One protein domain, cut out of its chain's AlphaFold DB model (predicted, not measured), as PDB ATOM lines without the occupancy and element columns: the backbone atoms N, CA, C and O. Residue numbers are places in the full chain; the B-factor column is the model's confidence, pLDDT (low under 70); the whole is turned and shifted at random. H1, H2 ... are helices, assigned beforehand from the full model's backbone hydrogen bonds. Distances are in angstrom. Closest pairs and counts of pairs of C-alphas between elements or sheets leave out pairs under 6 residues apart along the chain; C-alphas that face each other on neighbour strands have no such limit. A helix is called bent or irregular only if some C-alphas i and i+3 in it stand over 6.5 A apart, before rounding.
ATOM      1  N   PRO A  74     392.396 367.900 360.140       79.94
ATOM      2  CA  PRO A  74     393.617 367.451 360.809       79.94
ATOM      3  C   PRO A  74     394.296 368.515 361.686       79.94
ATOM      4  O   PRO A  74     394.614 368.242 362.845       79.94
ATOM      5  N   THR A  75     394.507 369.725 361.165       74.88
ATOM      6  CA  THR A  75     395.145 370.820 361.912       74.88
ATOM      7  C   THR A  75     394.272 371.328 363.049       74.88
ATOM      8  O   THR A  75     394.780 371.473 364.162       74.88
ATOM      9  N   ALA A  76     392.968 371.505 362.823       74.38
ATOM     10  CA  ALA A  76     392.039 371.895 363.884       74.38
ATOM     11  C   ALA A  76     392.059 370.885 365.046       74.38
ATOM     12  O   ALA A  76     392.198 371.267 366.206       74.38
ATOM     13  N   LEU A  77     392.018 369.583 364.742       82.25
ATOM     14  CA  LEU A  77     392.063 368.520 365.752       82.25
ATOM     15  C   LEU A  77     393.357 368.534 366.569       82.25
ATOM     16  O   LEU A  77     393.303 368.448 367.797       82.25
ATOM     17  N   ARG A  78     394.512 368.690 365.909       83.38
ATOM     18  CA  ARG A  78     395.806 368.810 366.599       83.38
ATOM     19  C   ARG A  78     395.857 370.045 367.494       83.38
ATOM     20  O   ARG A  78     396.362 369.947 368.613       83.38
ATOM     21  N   GLY A  79     395.328 371.173 367.018       79.19
ATOM     22  CA  GLY A  79     395.220 372.415 367.781       79.19
ATOM     23  C   GLY A  79     394.438 372.202 369.073       79.19
ATOM     24  O   GLY A  79     394.990 372.365 370.159       79.19
ATOM     25  N   PHE A  80     393.203 371.707 368.967       81.81
ATOM     26  CA  PHE A  80     392.354 371.439 370.128       81.81
ATOM     27  C   PHE A  80     392.960 370.446 371.112       81.81
ATOM     28  O   PHE A  80     392.954 370.688 372.319       81.81
ATOM     29  N   ARG A  81     393.523 369.341 370.615       91.44
ATOM     30  CA  ARG A  81     394.176 368.359 371.482       91.44
ATOM     31  C   ARG A  81     395.348 368.977 372.251       91.44
ATOM     32  O   ARG A  81     395.535 368.661 373.426       91.44
ATOM     33  N   THR A  82     396.132 369.830 371.594       84.31
ATOM     34  CA  THR A  82     397.290 370.501 372.202       84.31
ATOM     35  C   THR A  82     396.853 371.516 373.254       84.31
ATOM     36  O   THR A  82     397.395 371.498 374.354       84.31
ATOM     37  N   VAL A  83     395.830 372.327 372.964       78.88
ATOM     38  CA  VAL A  83     395.233 373.279 373.921       78.88
ATOM     39  C   VAL A  83     394.697 372.561 375.162       78.88
ATOM     40  O   VAL A  83     394.879 373.029 376.280       78.88
ATOM     41  N   LEU A  84     394.109 371.377 374.983       82.81
ATOM     42  CA  LEU A  84     393.648 370.521 376.077       82.81
ATOM     43  C   LEU A  84     394.783 369.851 376.879       82.81
ATOM     44  O   LEU A  84     394.513 369.199 377.887       82.81
ATOM     45  N   GLY A  85     396.038 369.935 376.425       89.31
ATOM     46  CA  GLY A  85     397.165 369.235 377.049       89.31
ATOM     47  C   GLY A  85     397.038 367.706 376.996       89.31
ATOM     48  O   GLY A  85     397.574 367.002 377.856       89.31
ATOM     49  N   LEU A  86     396.307 367.164 376.014       94.56
ATOM     50  CA  LEU A  86     396.025 365.731 375.922       94.56
ATOM     51  C   LEU A  86     396.967 365.022 374.944       94.56
ATOM     52  O   LEU A  86     397.294 365.499 373.854       94.56
ATOM     53  N   SER A  87     397.362 363.803 375.309       97.25
ATOM     54  CA  SER A  87     397.939 362.863 374.346       97.25
ATOM     55  C   SER A  87     396.848 362.350 373.399       97.25
ATOM     56  O   SER A  87     395.660 362.424 373.714       97.25
ATOM     57  N   GLN A  88     397.229 361.777 372.254       97.56
ATOM     58  CA  GLN A  88     396.255 361.162 371.337       97.56
ATOM     59  C   GLN A  88     395.407 360.075 372.017       97.56
ATOM     60  O   GLN A  88     394.246 359.911 371.663       97.56
ATOM     61  N   VAL A  89     395.968 359.358 372.999       98.19
ATOM     62  CA  VAL A  89     395.243 358.347 373.788       98.19
ATOM     63  C   VAL A  89     394.162 359.010 374.635       98.19
ATOM     64  O   VAL A  89     392.991 358.707 374.455       98.19
ATOM     65  N   LYS A  90     394.531 359.985 375.477       97.56
ATOM     66  CA  LYS A  90     393.560 360.660 376.351       97.56
ATOM     67  C   LYS A  90     392.492 361.418 375.558       97.56
ATOM     68  O   LYS A  90     391.343 361.486 375.979       97.56
ATOM     69  N   PHE A  91     392.862 361.979 374.406       96.06
ATOM     70  CA  PHE A  91     391.917 362.632 373.504       96.06
ATOM     71  C   PHE A  91     390.937 361.629 372.884       96.06
ATOM     72  O   PHE A  91     389.740 361.895 372.817       96.06
ATOM     73  N   ALA A  92     391.420 360.449 372.488       96.94
ATOM     74  CA  ALA A  92     390.569 359.369 372.002       96.94
ATOM     75  C   ALA A  92     389.614 358.857 373.092       96.94
ATOM     76  O   ALA A  92     388.428 358.685 372.814       96.94
ATOM     77  N   ASP A  93     390.098 358.704 374.329       97.31
ATOM     78  CA  ASP A  93     389.288 358.299 375.483       97.31
ATOM     79  C   ASP A  93     388.177 359.319 375.773       97.31
ATOM     80  O   ASP A  93     387.014 358.941 375.935       97.31
ATOM     81  N   ALA A  94     388.501 360.618 375.748       95.25
ATOM     82  CA  ALA A  94     387.527 361.698 375.915       95.25
ATOM     83  C   ALA A  94     386.426 361.665 374.838       95.25
ATOM     84  O   ALA A  94     385.259 361.926 375.123       95.25
ATOM     85  N   LEU A  95     386.787 361.287 373.610       94.19
ATOM     86  CA  LEU A  95     385.868 361.148 372.478       94.19
ATOM     87  C   LEU A  95     385.204 359.765 372.386       94.19
ATOM     88  O   LEU A  95     384.363 359.558 371.510       94.19
ATOM     89  N   LYS A  96     385.565 358.822 373.267       95.56
ATOM     90  CA  LYS A  96     385.129 357.414 373.243       95.56
ATOM     91  C   LYS A  96     385.394 356.727 371.896       95.56
ATOM     92  O   LYS A  96     384.564 355.971 371.393       95.56
ATOM     93  N   VAL A  97     386.556 356.993 371.301       96.56
ATOM     94  CA  VAL A  97     387.036 356.355 370.064       96.56
ATOM     95  C   VAL A  97     388.403 355.716 370.283       96.56
ATOM     96  O   VAL A  97     389.034 355.893 371.317       96.56
ATOM     97  N   THR A  98     388.894 354.959 369.305       97.75
ATOM     98  CA  THR A  98     390.240 354.384 369.393       97.75
ATOM     99  C   THR A  98     391.310 355.441 369.105       97.75
ATOM    100  O   THR A  98     391.116 356.326 368.268       97.75
ATOM    101  N   ARG A  99     392.496 355.302 369.717       97.81
ATOM    102  CA  ARG A  99     393.685 356.119 369.390       97.81
ATOM    103  C   ARG A  99     393.976 356.142 367.882       97.81
ATOM    104  O   ARG A  99     394.348 357.175 367.337       97.81
ATOM    105  N   VAL A 100     393.776 355.007 367.206       98.12
ATOM    106  CA  VAL A 100     393.996 354.854 365.757       98.12
ATOM    107  C   VAL A 100     393.066 355.758 364.941       98.12
ATOM    108  O   VAL A 100     393.490 356.295 363.920       98.12
ATOM    109  N   ASN A 101     391.820 355.968 365.380       96.94
ATOM    110  CA  ASN A 101     390.914 356.905 364.712       96.94
ATOM    111  C   ASN A 101     391.446 358.337 364.799       96.94
ATOM    112  O   ASN A 101     391.526 359.007 363.773       96.94
ATOM    113  N   VAL A 102     391.872 358.769 365.991       96.31
ATOM    114  CA  VAL A 102     392.467 360.100 366.198       96.31
ATOM    115  C   VAL A 102     393.713 360.280 365.335       96.31
ATOM    116  O   VAL A 102     393.814 361.269 364.618       96.31
ATOM    117  N   GLU A 103     394.619 359.302 365.319       96.88
ATOM    118  CA  GLU A 103     395.817 359.329 364.471       96.88
ATOM    119  C   GLU A 103     395.464 359.492 362.982       96.88
ATOM    120  O   GLU A 103     396.048 360.321 362.281       96.88
ATOM    121  N   ARG A 104     394.481 358.734 362.480       94.38
ATOM    122  CA  ARG A 104     394.039 358.827 361.079       94.38
ATOM    123  C   ARG A 104     393.387 360.169 360.757       94.38
ATOM    124  O   ARG A 104     393.571 360.659 359.644       94.38
ATOM    125  N   TRP A 105     392.648 360.759 361.693       93.12
ATOM    126  CA  TRP A 105     392.059 362.086 361.508       93.12
ATOM    127  C   TRP A 105     393.121 363.182 361.529       93.12
ATOM    128  O   TRP A 105     393.158 364.000 360.619       93.12
ATOM    129  N   GLU A 106     394.039 363.159 362.497       89.12
ATOM    130  CA  GLU A 106     395.134 364.133 362.612       89.12
ATOM    131  C   GLU A 106     396.154 364.040 361.471       89.12
ATOM    132  O   GLU A 106     396.924 364.973 361.270       89.12
ATOM    133  N   THR A 107     396.182 362.940 360.717       84.94
ATOM    134  CA  THR A 107     397.045 362.770 359.533       84.94
ATOM    135  C   THR A 107     396.299 362.950 358.211       84.94
ATOM    136  O   THR A 107     396.895 362.789 357.150       84.94
ATOM    137  N   GLY A 108     394.993 363.241 358.244       85.19
ATOM    138  CA  GLY A 108     394.159 363.374 357.044       85.19
ATOM    139  C   GLY A 108     393.897 362.064 356.293       85.19
ATOM    140  O   GLY A 108     393.273 362.078 355.235       85.19
ATOM    141  N   ARG A 109     394.322 360.918 356.838       85.06
ATOM    142  CA  ARG A 109     394.092 359.582 356.258       85.06
ATOM    143  C   ARG A 109     392.641 359.119 356.383       85.06
ATOM    144  O   ARG A 109     392.225 358.205 355.677       85.06
ATOM    145  N   ALA A 110     391.878 359.714 357.295       88.06
ATOM    146  CA  ALA A 110     390.438 359.523 357.416       88.06
ATOM    147  C   ALA A 110     389.766 360.817 357.887       88.06
ATOM    148  O   ALA A 110     390.419 361.703 358.434       88.06
ATOM    149  N   LYS A 111     388.443 360.899 357.727       85.00
ATOM    150  CA  LYS A 111     387.625 362.002 358.246       85.00
ATOM    151  C   LYS A 111     386.732 361.509 359.393       85.00
ATOM    152  O   LYS A 111     386.269 360.365 359.336       85.00
ATOM    153  N   PRO A 112     386.480 362.325 360.429       87.50
ATOM    154  CA  PRO A 112     385.495 361.991 361.450       87.50
ATOM    155  C   PRO A 112     384.089 361.937 360.834       87.50
ATOM    156  O   PRO A 112     383.718 362.778 360.017       87.50
ATOM    157  N   PHE A 113     383.291 360.945 361.230       88.00
ATOM    158  CA  PHE A 113     381.863 360.910 360.911       88.00
ATOM    159  C   PHE A 113     381.100 361.959 361.727       88.00
ATOM    160  O   PHE A 113     381.583 362.415 362.761       88.00
ATOM    161  N   ARG A 114     379.867 362.281 361.311       85.38
ATOM    162  CA  ARG A 114     379.016 363.299 361.955       85.38
ATOM    163  C   ARG A 114     378.959 363.164 363.480       85.38
ATOM    164  O   ARG A 114     379.259 364.126 364.170       85.38
ATOM    165  N   GLY A 115     378.662 361.974 364.008       89.12
ATOM    166  CA  GLY A 115     378.601 361.765 365.462       89.12
ATOM    167  C   GLY A 115     379.927 362.044 366.186       89.12
ATOM    168  O   GLY A 115     379.922 362.544 367.307       89.12
ATOM    169  N   HIS A 116     381.070 361.795 365.536       91.56
ATOM    170  CA  HIS A 116     382.382 362.150 366.087       91.56
ATOM    171  C   HIS A 116     382.607 363.661 366.069       91.56
ATOM    172  O   HIS A 116     383.144 364.200 367.028       91.56
ATOM    173  N   VAL A 117     382.176 364.351 365.008       89.94
ATOM    174  CA  VAL A 117     382.263 365.815 364.931       89.94
ATOM    175  C   VAL A 117     381.412 366.470 366.022       89.94
ATOM    176  O   VAL A 117     381.874 367.392 366.679       89.94
ATOM    177  N   HIS A 118     380.217 365.951 366.298       91.81
ATOM    178  CA  HIS A 118     379.376 366.435 367.400       91.81
ATOM    179  C   HIS A 118     380.020 366.224 368.779       91.81
ATOM    180  O   HIS A 118     379.981 367.115 369.631       91.81
ATOM    181  N   ALA A 119     380.656 365.069 368.994       93.38
ATOM    182  CA  ALA A 119     381.420 364.807 370.214       93.38
ATOM    183  C   ALA A 119     382.622 365.761 370.348       93.38
ATOM    184  O   ALA A 119     382.867 366.295 371.428       93.38
ATOM    185  N   LEU A 120     383.327 366.025 369.244       92.06
ATOM    186  CA  LEU A 120     384.437 366.976 369.181       92.06
ATOM    187  C   LEU A 120     383.994 368.399 369.531       92.06
ATOM    188  O   LEU A 120     384.623 369.021 370.381       92.06
ATOM    189  N   ILE A 121     382.901 368.889 368.936       92.62
ATOM    190  CA  ILE A 121     382.333 370.211 369.248       92.62
ATOM    191  C   ILE A 121     382.021 370.297 370.745       92.62
ATOM    192  O   ILE A 121     382.449 371.237 371.402       92.62
ATOM    193  N   SER A 122     381.360 369.285 371.310       94.31
ATOM    194  CA  SER A 122     381.025 369.257 372.743       94.31
ATOM    195  C   SER A 122     382.258 369.314 373.643       94.31
ATOM    196  O   SER A 122     382.238 369.983 374.672       94.31
ATOM    197  N   LEU A 123     383.330 368.620 373.255       92.44
ATOM    198  CA  LEU A 123     384.573 368.566 374.020       92.44
ATOM    199  C   LEU A 123     385.325 369.903 374.000       92.44
ATOM    200  O   LEU A 123     385.899 370.294 375.013       92.44
ATOM    201  N   VAL A 124     385.352 370.588 372.855       89.06
ATOM    202  CA  VAL A 124     386.207 371.772 372.647       89.06
ATOM    203  C   VAL A 124     385.487 373.092 372.903       89.06
ATOM    204  O   VAL A 124     386.129 374.091 373.211       89.06
ATOM    205  N   ARG A 125     384.155 373.106 372.830       89.00
ATOM    206  CA  ARG A 125     383.327 374.303 373.010       89.00
ATOM    207  C   ARG A 125     383.557 375.042 374.340       89.00
ATOM    208  O   ARG A 125     383.644 376.265 374.285       89.00
ATOM    209  N   PRO A 126     383.719 374.379 375.504       89.75
ATOM    210  CA  PRO A 126     384.012 375.078 376.763       89.75
ATOM    211  C   PRO A 126     385.356 375.822 376.787       89.75
ATOM    212  O   PRO A 126     385.596 376.606 377.697       89.75
ATOM    213  N   LEU A 127     386.241 375.554 375.824       78.19
ATOM    214  CA  LEU A 127     387.587 376.129 375.742       78.19
ATOM    215  C   LEU A 127     387.657 377.339 374.814       78.19
ATOM    216  O   LEU A 127     388.728 377.915 374.645       78.19
ATOM    217  N   VAL A 128     386.551 377.682 374.156       80.44
ATOM    218  CA  VAL A 128     386.512 378.817 373.242       80.44
ATOM    219  C   VAL A 128     386.514 380.097 374.066       80.44
ATOM    220  O   VAL A 128     385.490 380.498 374.618       80.44
ATOM    221  N   SER A 129     387.687 380.713 374.170       80.25
ATOM    222  CA  SER A 129     387.914 381.948 374.927       80.25
ATOM    223  C   SER A 129     388.286 383.138 374.047       80.25
ATOM    224  O   SER A 129     388.300 384.269 374.526       80.25
ATOM    225  N   ASP A 130     388.609 382.899 372.776       75.12
ATOM    226  CA  ASP A 130     389.080 383.919 371.842       75.12
ATOM    227  C   ASP A 130     388.543 383.694 370.418       75.12
ATOM    228  O   ASP A 130     387.911 382.681 370.103       75.12
ATOM    229  N   ALA A 131     388.791 384.666 369.539       66.62
ATOM    230  CA  ALA A 131     388.328 384.619 368.155       66.62
ATOM    231  C   ALA A 131     388.938 383.449 367.359       66.62
ATOM    232  O   ALA A 131     388.255 382.846 366.530       66.62
ATOM    233  N   ALA A 132     390.195 383.086 367.632       65.06
ATOM    234  CA  ALA A 132     390.887 382.022 366.907       65.06
ATOM    235  C   ALA A 132     390.290 380.640 367.223       65.06
ATOM    236  O   ALA A 132     389.979 379.862 366.318       65.06
ATOM    237  N   SER A 133     390.078 380.339 368.503       69.44
ATOM    238  CA  SER A 133     389.417 379.116 368.971       69.44
ATOM    239  C   SER A 133     387.955 379.043 368.515       69.44
ATOM    240  O   SER A 133     387.484 377.960 368.159       69.44
ATOM    241  N   ALA A 134     387.259 380.182 368.416       72.69
ATOM    242  CA  ALA A 134     385.919 380.255 367.834       72.69
ATOM    243  C   ALA A 134     385.919 379.897 366.337       72.69
ATOM    244  O   ALA A 134     385.114 379.075 365.900       72.69
ATOM    245  N   GLY A 135     386.866 380.426 365.556       68.81
ATOM    246  CA  GLY A 135     387.041 380.059 364.147       68.81
ATOM    247  C   GLY A 135     387.331 378.565 363.959       68.81
ATOM    248  O   GLY A 135     386.747 377.906 363.096       68.81
ATOM    249  N   GLN A 136     388.167 377.978 364.822       71.81
ATOM    250  CA  GLN A 136     388.432 376.536 364.805       71.81
ATOM    251  C   GLN A 136     387.184 375.705 365.149       71.81
ATOM    252  O   GLN A 136     386.973 374.643 364.554       71.81
ATOM    253  N   LEU A 137     386.341 376.174 366.080       80.69
ATOM    254  CA  LEU A 137     385.078 375.514 366.423       80.69
ATOM    255  C   LEU A 137     384.129 375.516 365.218       80.69
ATOM    256  O   LEU A 137     383.525 374.488 364.905       80.69
ATOM    257  N   LEU A 138     384.055 376.638 364.497       78.69
ATOM    258  CA  LEU A 138     383.267 376.753 363.268       78.69
ATOM    259  C   LEU A 138     383.790 375.833 362.159       78.69
ATOM    260  O   LEU A 138     382.988 375.229 361.451       78.69
ATOM    261  N   ASN A 139     385.106 375.625 362.055       73.06
ATOM    262  CA  ASN A 139     385.672 374.657 361.110       73.06
ATOM    263  C   ASN A 139     385.229 373.213 361.406       73.06
ATOM    264  O   ASN A 139     384.944 372.445 360.481       73.06
ATOM    265  N   LEU A 140     385.130 372.830 362.684       77.88
ATOM    266  CA  LEU A 140     384.560 371.535 363.065       77.88
ATOM    267  C   LEU A 140     383.065 371.469 362.743       77.88
ATOM    268  O   LEU A 140     382.622 370.484 362.156       77.88
ATOM    269  N   ALA A 141     382.297 372.511 363.062       82.81
ATOM    270  CA  ALA A 141     380.875 372.581 362.728       82.81
ATOM    271  C   ALA A 141     380.643 372.433 361.212       82.81
ATOM    272  O   ALA A 141     379.833 371.606 360.784       82.81
ATOM    273  N   ALA A 142     381.443 373.117 360.390       77.56
ATOM    274  CA  ALA A 142     381.445 372.968 358.938       77.56
ATOM    275  C   ALA A 142     381.712 371.516 358.506       77.56
ATOM    276  O   ALA A 142     381.039 371.003 357.615       77.56
ATOM    277  N   ALA A 143     382.628 370.795 359.161       73.25
ATOM    278  CA  ALA A 143     382.900 369.392 358.840       73.25
ATOM    279  C   ALA A 143     381.698 368.455 359.092       73.25
ATOM    280  O   ALA A 143     381.573 367.438 358.404       73.25
ATOM    281  N   ALA A 144     380.800 368.778 360.032       77.31
ATOM    282  CA  ALA A 144     379.554 368.028 360.230       77.31
ATOM    283  C   ALA A 144     378.523 368.302 359.125       77.31
ATOM    284  O   ALA A 144     377.734 367.419 358.778       77.31
ATOM    285  N   VAL A 145     378.531 369.528 358.606       75.56
ATOM    286  CA  VAL A 145     377.473 370.095 357.770       75.56
ATOM    287  C   VAL A 145     377.814 369.957 356.278       75.56
ATOM    288  O   VAL A 145     377.060 369.333 355.532       75.56
ATOM    289  N   CYS A 146     378.987 370.419 355.834       72.69
ATOM    290  CA  CYS A 146     379.385 370.500 354.421       72.69
ATOM    291  C   CYS A 146     379.299 369.179 353.629       72.69
ATOM    292  O   CYS A 146     378.843 369.216 352.488       72.69
ATOM    293  N   PRO A 147     379.648 367.990 354.171       67.62
ATOM    294  CA  PRO A 147     379.470 366.726 353.444       67.62
ATOM    295  C   PRO A 147     378.009 366.382 353.114       67.62
ATOM    296  O   PRO A 147     377.759 365.438 352.362       67.62
ATOM    297  N   LYS A 148     377.043 367.084 353.716       69.00
ATOM    298  CA  LYS A 148     375.606 366.965 353.440       69.00
ATOM    299  C   LYS A 148     375.078 368.120 352.594       69.00
ATOM    300  O   LYS A 148     374.075 367.933 351.914       69.00
ATOM    301  N   LEU A 149     375.804 369.235 352.557       63.31
ATOM    302  CA  LEU A 149     375.536 370.384 351.694       63.31
ATOM    303  C   LEU A 149     376.218 370.245 350.317       63.31
ATOM    304  O   LEU A 149     376.828 371.176 349.795       63.31
ATOM    305  N   THR A 150     376.180 369.049 349.722       53.06
ATOM    306  CA  THR A 150     376.959 368.730 348.509       53.06
ATOM    307  C   THR A 150     376.260 369.068 347.202       53.06
ATOM    308  O   THR A 150     376.837 368.845 346.140       53.06
ATOM    309  N   ARG A 151     375.032 369.590 347.235       50.47
ATOM    310  CA  ARG A 151     374.322 369.967 346.011       50.47
ATOM    311  C   ARG A 151     374.792 371.354 345.563       50.47
ATOM    312  O   ARG A 151     374.566 372.301 346.313       50.47
ATOM    313  N   PRO A 152     375.388 371.487 344.362       41.72
ATOM    314  CA  PRO A 152     375.892 372.761 343.841       41.72
ATOM    315  C   PRO A 152     374.828 373.846 343.643       41.72
ATOM    316  O   PRO A 152     375.194 374.967 343.344       41.72
ATOM    317  N   ALA A 153     373.542 373.514 343.784       43.84
ATOM    318  CA  ALA A 153     372.413 374.412 343.551       43.84
ATOM    319  C   ALA A 153     371.313 374.295 344.625       43.84
ATOM    320  O   ALA A 153     370.194 374.748 344.407       43.84
ATOM    321  N   ALA A 154     371.577 373.620 345.753       44.50
ATOM    322  CA  ALA A 154     370.600 373.605 346.837       44.50
ATOM    323  C   ALA A 154     370.791 374.843 347.711       44.50
ATOM    324  O   ALA A 154     371.895 375.114 348.179       44.50
ATOM    325  N   THR A 155     369.698 375.566 347.916       51.31
ATOM    326  CA  THR A 155     369.569 376.584 348.953       51.31
ATOM    327  C   THR A 155     369.599 375.890 350.307       51.31
ATOM    328  O   THR A 155     368.934 374.867 350.467       51.31
ATOM    329  N   TYR A 156     370.355 376.439 351.260       58.97
ATOM    330  CA  TYR A 156     370.376 375.928 352.625       58.97
ATOM    331  C   TYR A 156     370.009 377.021 353.617       58.97
ATOM    332  O   TYR A 156     370.648 378.069 353.639       58.97
ATOM    333  N   SER A 157     369.000 376.769 354.449       69.94
ATOM    334  CA  SER A 157     368.595 377.703 355.502       69.94
ATOM    335  C   SER A 157     369.421 377.520 356.779       69.94
ATOM    336  O   SER A 157     370.043 376.474 357.012       69.94
ATOM    337  N   GLY A 158     369.386 378.522 357.663       73.12
ATOM    338  CA  GLY A 158     369.924 378.386 359.021       73.12
ATOM    339  C   GLY A 158     369.328 377.179 359.753       73.12
ATOM    340  O   GLY A 158     370.051 376.450 360.434       73.12
ATOM    341  N   ASP A 159     368.047 376.890 359.521       77.19
ATOM    342  CA  ASP A 159     367.360 375.711 360.051       77.19
ATOM    343  C   ASP A 159     367.884 374.386 359.483       77.19
ATOM    344  O   ASP A 159     367.939 373.373 360.189       77.19
ATOM    345  N   GLU A 160     368.323 374.355 358.227       79.00
ATOM    346  CA  GLU A 160     368.980 373.182 357.645       79.00
ATOM    347  C   GLU A 160     370.342 372.909 358.262       79.00
ATOM    348  O   GLU A 160     370.634 371.775 358.661       79.00
ATOM    349  N   ILE A 161     371.147 373.956 358.416       83.25
ATOM    350  CA  ILE A 161     372.430 373.876 359.113       83.25
ATOM    351  C   ILE A 161     372.203 373.413 360.557       83.25
ATOM    352  O   ILE A 161     372.850 372.466 361.016       83.25
ATOM    353  N   ARG A 162     371.222 374.000 361.250       87.94
ATOM    354  CA  ARG A 162     370.820 373.624 362.609       87.94
ATOM    355  C   ARG A 162     370.452 372.144 362.706       87.94
ATOM    356  O   ARG A 162     370.977 371.445 363.569       87.94
ATOM    357  N   ARG A 163     369.631 371.620 361.788       89.25
ATOM    358  CA  ARG A 163     369.274 370.187 361.731       89.25
ATOM    359  C   ARG A 163     370.489 369.269 361.566       89.25
ATOM    360  O   ARG A 163     370.444 368.114 361.993       89.25
ATOM    361  N   HIS A 164     371.573 369.741 360.955       88.75
ATOM    362  CA  HIS A 164     372.828 368.994 360.838       88.75
ATOM    363  C   HIS A 164     373.718 369.070 362.090       88.75
ATOM    364  O   HIS A 164     374.510 368.152 362.340       88.75
ATOM    365  N   LEU A 165     373.543 370.114 362.900       90.06
ATOM    366  CA  LEU A 165     374.247 370.354 364.162       90.06
ATOM    367  C   LEU A 165     373.524 369.803 365.398       90.06
ATOM    368  O   LEU A 165     374.113 369.763 366.473       90.06
ATOM    369  N   ILE A 166     372.309 369.279 365.232       91.50
ATOM    370  CA  ILE A 166     371.583 368.528 366.263       91.50
ATOM    371  C   ILE A 166     371.677 367.018 365.989       91.50
ATOM    372  O   ILE A 166     371.543 366.563 364.852       91.50
ATOM    373  N   ASP A 167     371.938 366.230 367.023       88.06
ATOM    374  CA  ASP A 167     371.887 364.763 367.080       88.06
ATOM    375  C   ASP A 167     371.149 364.382 368.378       88.06
ATOM    376  O   ASP A 167     371.145 365.146 369.337       88.06
ATOM    377  N   GLY A 168     370.560 363.189 368.473       88.88
ATOM    378  CA  GLY A 168     369.878 362.707 369.682       88.88
ATOM    379  C   GLY A 168     370.757 362.661 370.944       88.88
ATOM    380  O   GLY A 168     370.245 362.409 372.029       88.88
ATOM    381  N   ARG A 169     372.070 362.895 370.818       90.94
ATOM    382  CA  ARG A 169     373.023 363.026 371.932       90.94
ATOM    383  C   ARG A 169     373.574 364.436 372.147       90.94
ATOM    384  O   ARG A 169     374.124 364.680 373.216       90.94
ATOM    385  N   TYR A 170     373.481 365.328 371.163       93.31
ATOM    386  CA  TYR A 170     374.173 366.616 371.176       93.31
ATOM    387  C   TYR A 170     373.330 367.696 370.492       93.31
ATOM    388  O   TYR A 170     372.868 367.494 369.372       93.31
ATOM    389  N   ASP A 171     373.179 368.854 371.134       94.75
ATOM    390  CA  ASP A 171     372.529 370.026 370.543       94.75
ATOM    391  C   ASP A 171     373.554 371.152 370.384       94.75
ATOM    392  O   ASP A 171     373.955 371.790 371.356       94.75
ATOM    393  N   HIS A 172     374.000 371.357 369.143       94.31
ATOM    394  CA  HIS A 172     374.850 372.484 368.748       94.31
ATOM    395  C   HIS A 172     374.128 373.407 367.770       94.31
ATOM    396  O   HIS A 172     374.760 374.069 366.944       94.31
ATOM    397  N   GLY A 173     372.792 373.409 367.805       89.56
ATOM    398  CA  GLY A 173     371.971 374.163 366.868       89.56
ATOM    399  C   GLY A 173     372.210 375.671 366.922       89.56
ATOM    400  O   GLY A 173     372.031 376.361 365.924       89.56
ATOM    401  N   ASP A 174     372.678 376.174 368.058       89.69
ATOM    402  CA  ASP A 174     373.024 377.575 368.271       89.69
ATOM    403  C   ASP A 174     374.276 378.032 367.497       89.69
ATOM    404  O   ASP A 174     374.451 379.228 367.281       89.69
ATOM    405  N   LEU A 175     375.119 377.105 367.017       86.88
ATOM    406  CA  LEU A 175     376.249 377.435 366.139       86.88
ATOM    407  C   LEU A 175     375.805 377.713 364.695       86.88
ATOM    408  O   LEU A 175     376.605 378.208 363.901       86.88
ATOM    409  N   ALA A 176     374.556 377.397 364.333       85.38
ATOM    410  CA  ALA A 176     374.073 377.515 362.961       85.38
ATOM    411  C   ALA A 176     374.146 378.948 362.399       85.38
ATOM    412  O   ALA A 176     374.667 379.085 361.294       85.38
ATOM    413  N   PRO A 177     373.736 380.016 363.119       80.81
ATOM    414  CA  PRO A 177     373.839 381.384 362.605       80.81
ATOM    415  C   PRO A 177     375.289 381.820 362.377       80.81
ATOM    416  O   PRO A 177     375.609 382.394 361.338       80.81
ATOM    417  N   ALA A 178     376.188 381.503 363.314       79.69
ATOM    418  CA  ALA A 178     377.604 381.845 363.198       79.69
ATOM    419  C   ALA A 178     378.284 381.076 362.057       79.69
ATOM    420  O   ALA A 178     379.079 381.649 361.314       79.69
ATOM    421  N   LEU A 179     377.943 379.796 361.881       79.88
ATOM    422  CA  LEU A 179     378.433 378.984 360.772       79.88
ATOM    423  C   LEU A 179     377.890 379.478 359.428       79.88
ATOM    424  O   LEU A 179     378.644 379.555 358.465       79.88
ATOM    425  N   LEU A 180     376.612 379.843 359.359       77.88
ATOM    426  CA  LEU A 180     376.013 380.428 358.165       77.88
ATOM    427  C   LEU A 180     376.714 381.736 357.796       77.88
ATOM    428  O   LEU A 180     377.213 381.862 356.684       77.88
ATOM    429  N   HIS A 181     376.864 382.655 358.751       73.12
ATOM    430  CA  HIS A 181     377.601 383.902 358.554       73.12
ATOM    431  C   HIS A 181     379.050 383.660 358.106       73.12
ATOM    432  O   HIS A 181     379.539 384.323 357.193       73.12
ATOM    433  N   ALA A 182     379.739 382.696 358.721       71.31
ATOM    434  CA  ALA A 182     381.083 382.275 358.343       71.31
ATOM    435  C   ALA A 182     381.152 381.771 356.896       71.31
ATOM    436  O   ALA A 182     382.037 382.181 356.148       71.31
ATOM    437  N   LEU A 183     380.216 380.914 356.485       70.50
ATOM    438  CA  LEU A 183     380.127 380.400 355.119       70.50
ATOM    439  C   LEU A 183     379.866 381.537 354.119       70.50
ATOM    440  O   LEU A 183     380.600 381.646 353.145       70.50
ATOM    441  N   VAL A 184     378.928 382.444 354.410       64.31
ATOM    442  CA  VAL A 184     378.674 383.651 353.594       64.31
ATOM    443  C   VAL A 184     379.922 384.521 353.458       64.31
ATOM    444  O   VAL A 184     380.318 384.908 352.357       64.31
ATOM    445  N   SER A 185     380.556 384.835 354.588       58.00
ATOM    446  CA  SER A 185     381.649 385.809 354.659       58.00
ATOM    447  C   SER A 185     382.943 385.286 354.043       58.00
ATOM    448  O   SER A 185     383.694 386.048 353.440       58.00
ATOM    449  N   SER A 186     383.186 383.975 354.134       54.25
ATOM    450  CA  SER A 186     384.353 383.303 353.543       54.25
ATOM    451  C   SER A 186     384.300 383.199 352.013       54.25
ATOM    452  O   SER A 186     385.167 382.577 351.403       54.25
ATOM    453  N   ARG A 187     383.308 383.839 351.369       50.81
ATOM    454  CA  ARG A 187     383.055 383.788 349.921       50.81
ATOM    455  C   ARG A 187     382.958 382.361 349.379       50.81
ATOM    456  O   ARG A 187     383.201 382.120 348.196       50.81
TER     457      ARG A 187
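What this domain is: This is residues 74 to 187 of the 247 residues of the protein "Helix-turn-helix transcriptional regulator" of Kribbella sandramycini (UniProt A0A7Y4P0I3). A helical hairpin, H4 and H5, forms the middle of the domain, with a cluster of three short helices, H1, H2 and H3, on one side and the crossed pair H6 and H7 on the other. The loop between H5 and H6 sticks out with residues 150 to 155. The printed part has 114 residues with seven named helices, H1 to H7 in chain order, and no named strand; the class is all helix. It is compact, with a radius of gyration of the C-alphas of 13.9 A and spans of 40 by 28 by 28 A.

How they stand to each other: The hub is H5, residues 131 to 145, which touches four other helices. It forms a hairpin with H4, residues 114 to 127, at a shallow tilt of 14 degrees, opposite ways; their closest C-alphas, of Arg 114 and Ala 144, are 5.1 A apart. With residues 138 to 142 alone H5 touches H7, residues 173 to 185, about perpendicular at 80 degrees, closest at the C-alphas of Leu 138 and Leu 179, 5.9 A. With residues 141 to 145 alone it touches H6, residues 158 to 165, at 84 degrees, about perpendicular; the closest C-alphas, of Val 145 and His 164, are 5.7 A apart. H6 and H7 touch at a steep tilt of 62 degrees, opposite ways, closest at the C-alphas of Arg 162 and Gly 173, 4.4 A. With residues 136 to 140 alone H5 only just touches H1, residues 74 to 83, with 3 pairs of C-alphas within 8 A, closest at Ala 76 and Gln 136, 5.9 A. H1 touches H3, residues 99 to 106, at Pro 74 and Glu 106, whose C-alphas, the closest, are 4.1 A apart. H3 touches H2, residues 88 to 94, about perpendicular at 74 degrees, closest at the C-alphas of Val 89 and Arg 99, 5.2 A. H4 and H7 are apart. Every O i to N i+4 pair is within hydrogen-bond range in H1, H2, H3, H5 and H6, against 8 of 10 in H4 and 7 of 9 in H7.

Where its parts are: H5 is 20.9 A long, H4 20.7 A, H7 19.5 A, H1 14.4 A, H3 10.6 A, H6 10.5 A and H2 9.9 A. H1 begins at C-alpha 74 (393.617, 367.451, 360.809), H5 at C-alpha 131 (388.328, 384.619, 368.155), and H7 ends at C-alpha 185 (381.649, 385.809, 354.659). H4 is irregular, with C-alphas 123 and 126 7.1 A apart; H7 is irregular, but only just, with C-alphas 174 and 177 6.9 A apart.

The domain as a whole: The two C-alphas farthest apart, of Gly 85 and Ala 153, are 42.0 A from each other. The printed part has no cut. The link from H5 to H6, residues 146 to 157, is long. In the short link from H6 to H7, residues 166 to 167 pair antiparallel with residues 170 to 171. The mean pLDDT of the printed part is 81.7; it is under 70 at residues 131 to 133, 135, 147 to 157 and 184 to 187.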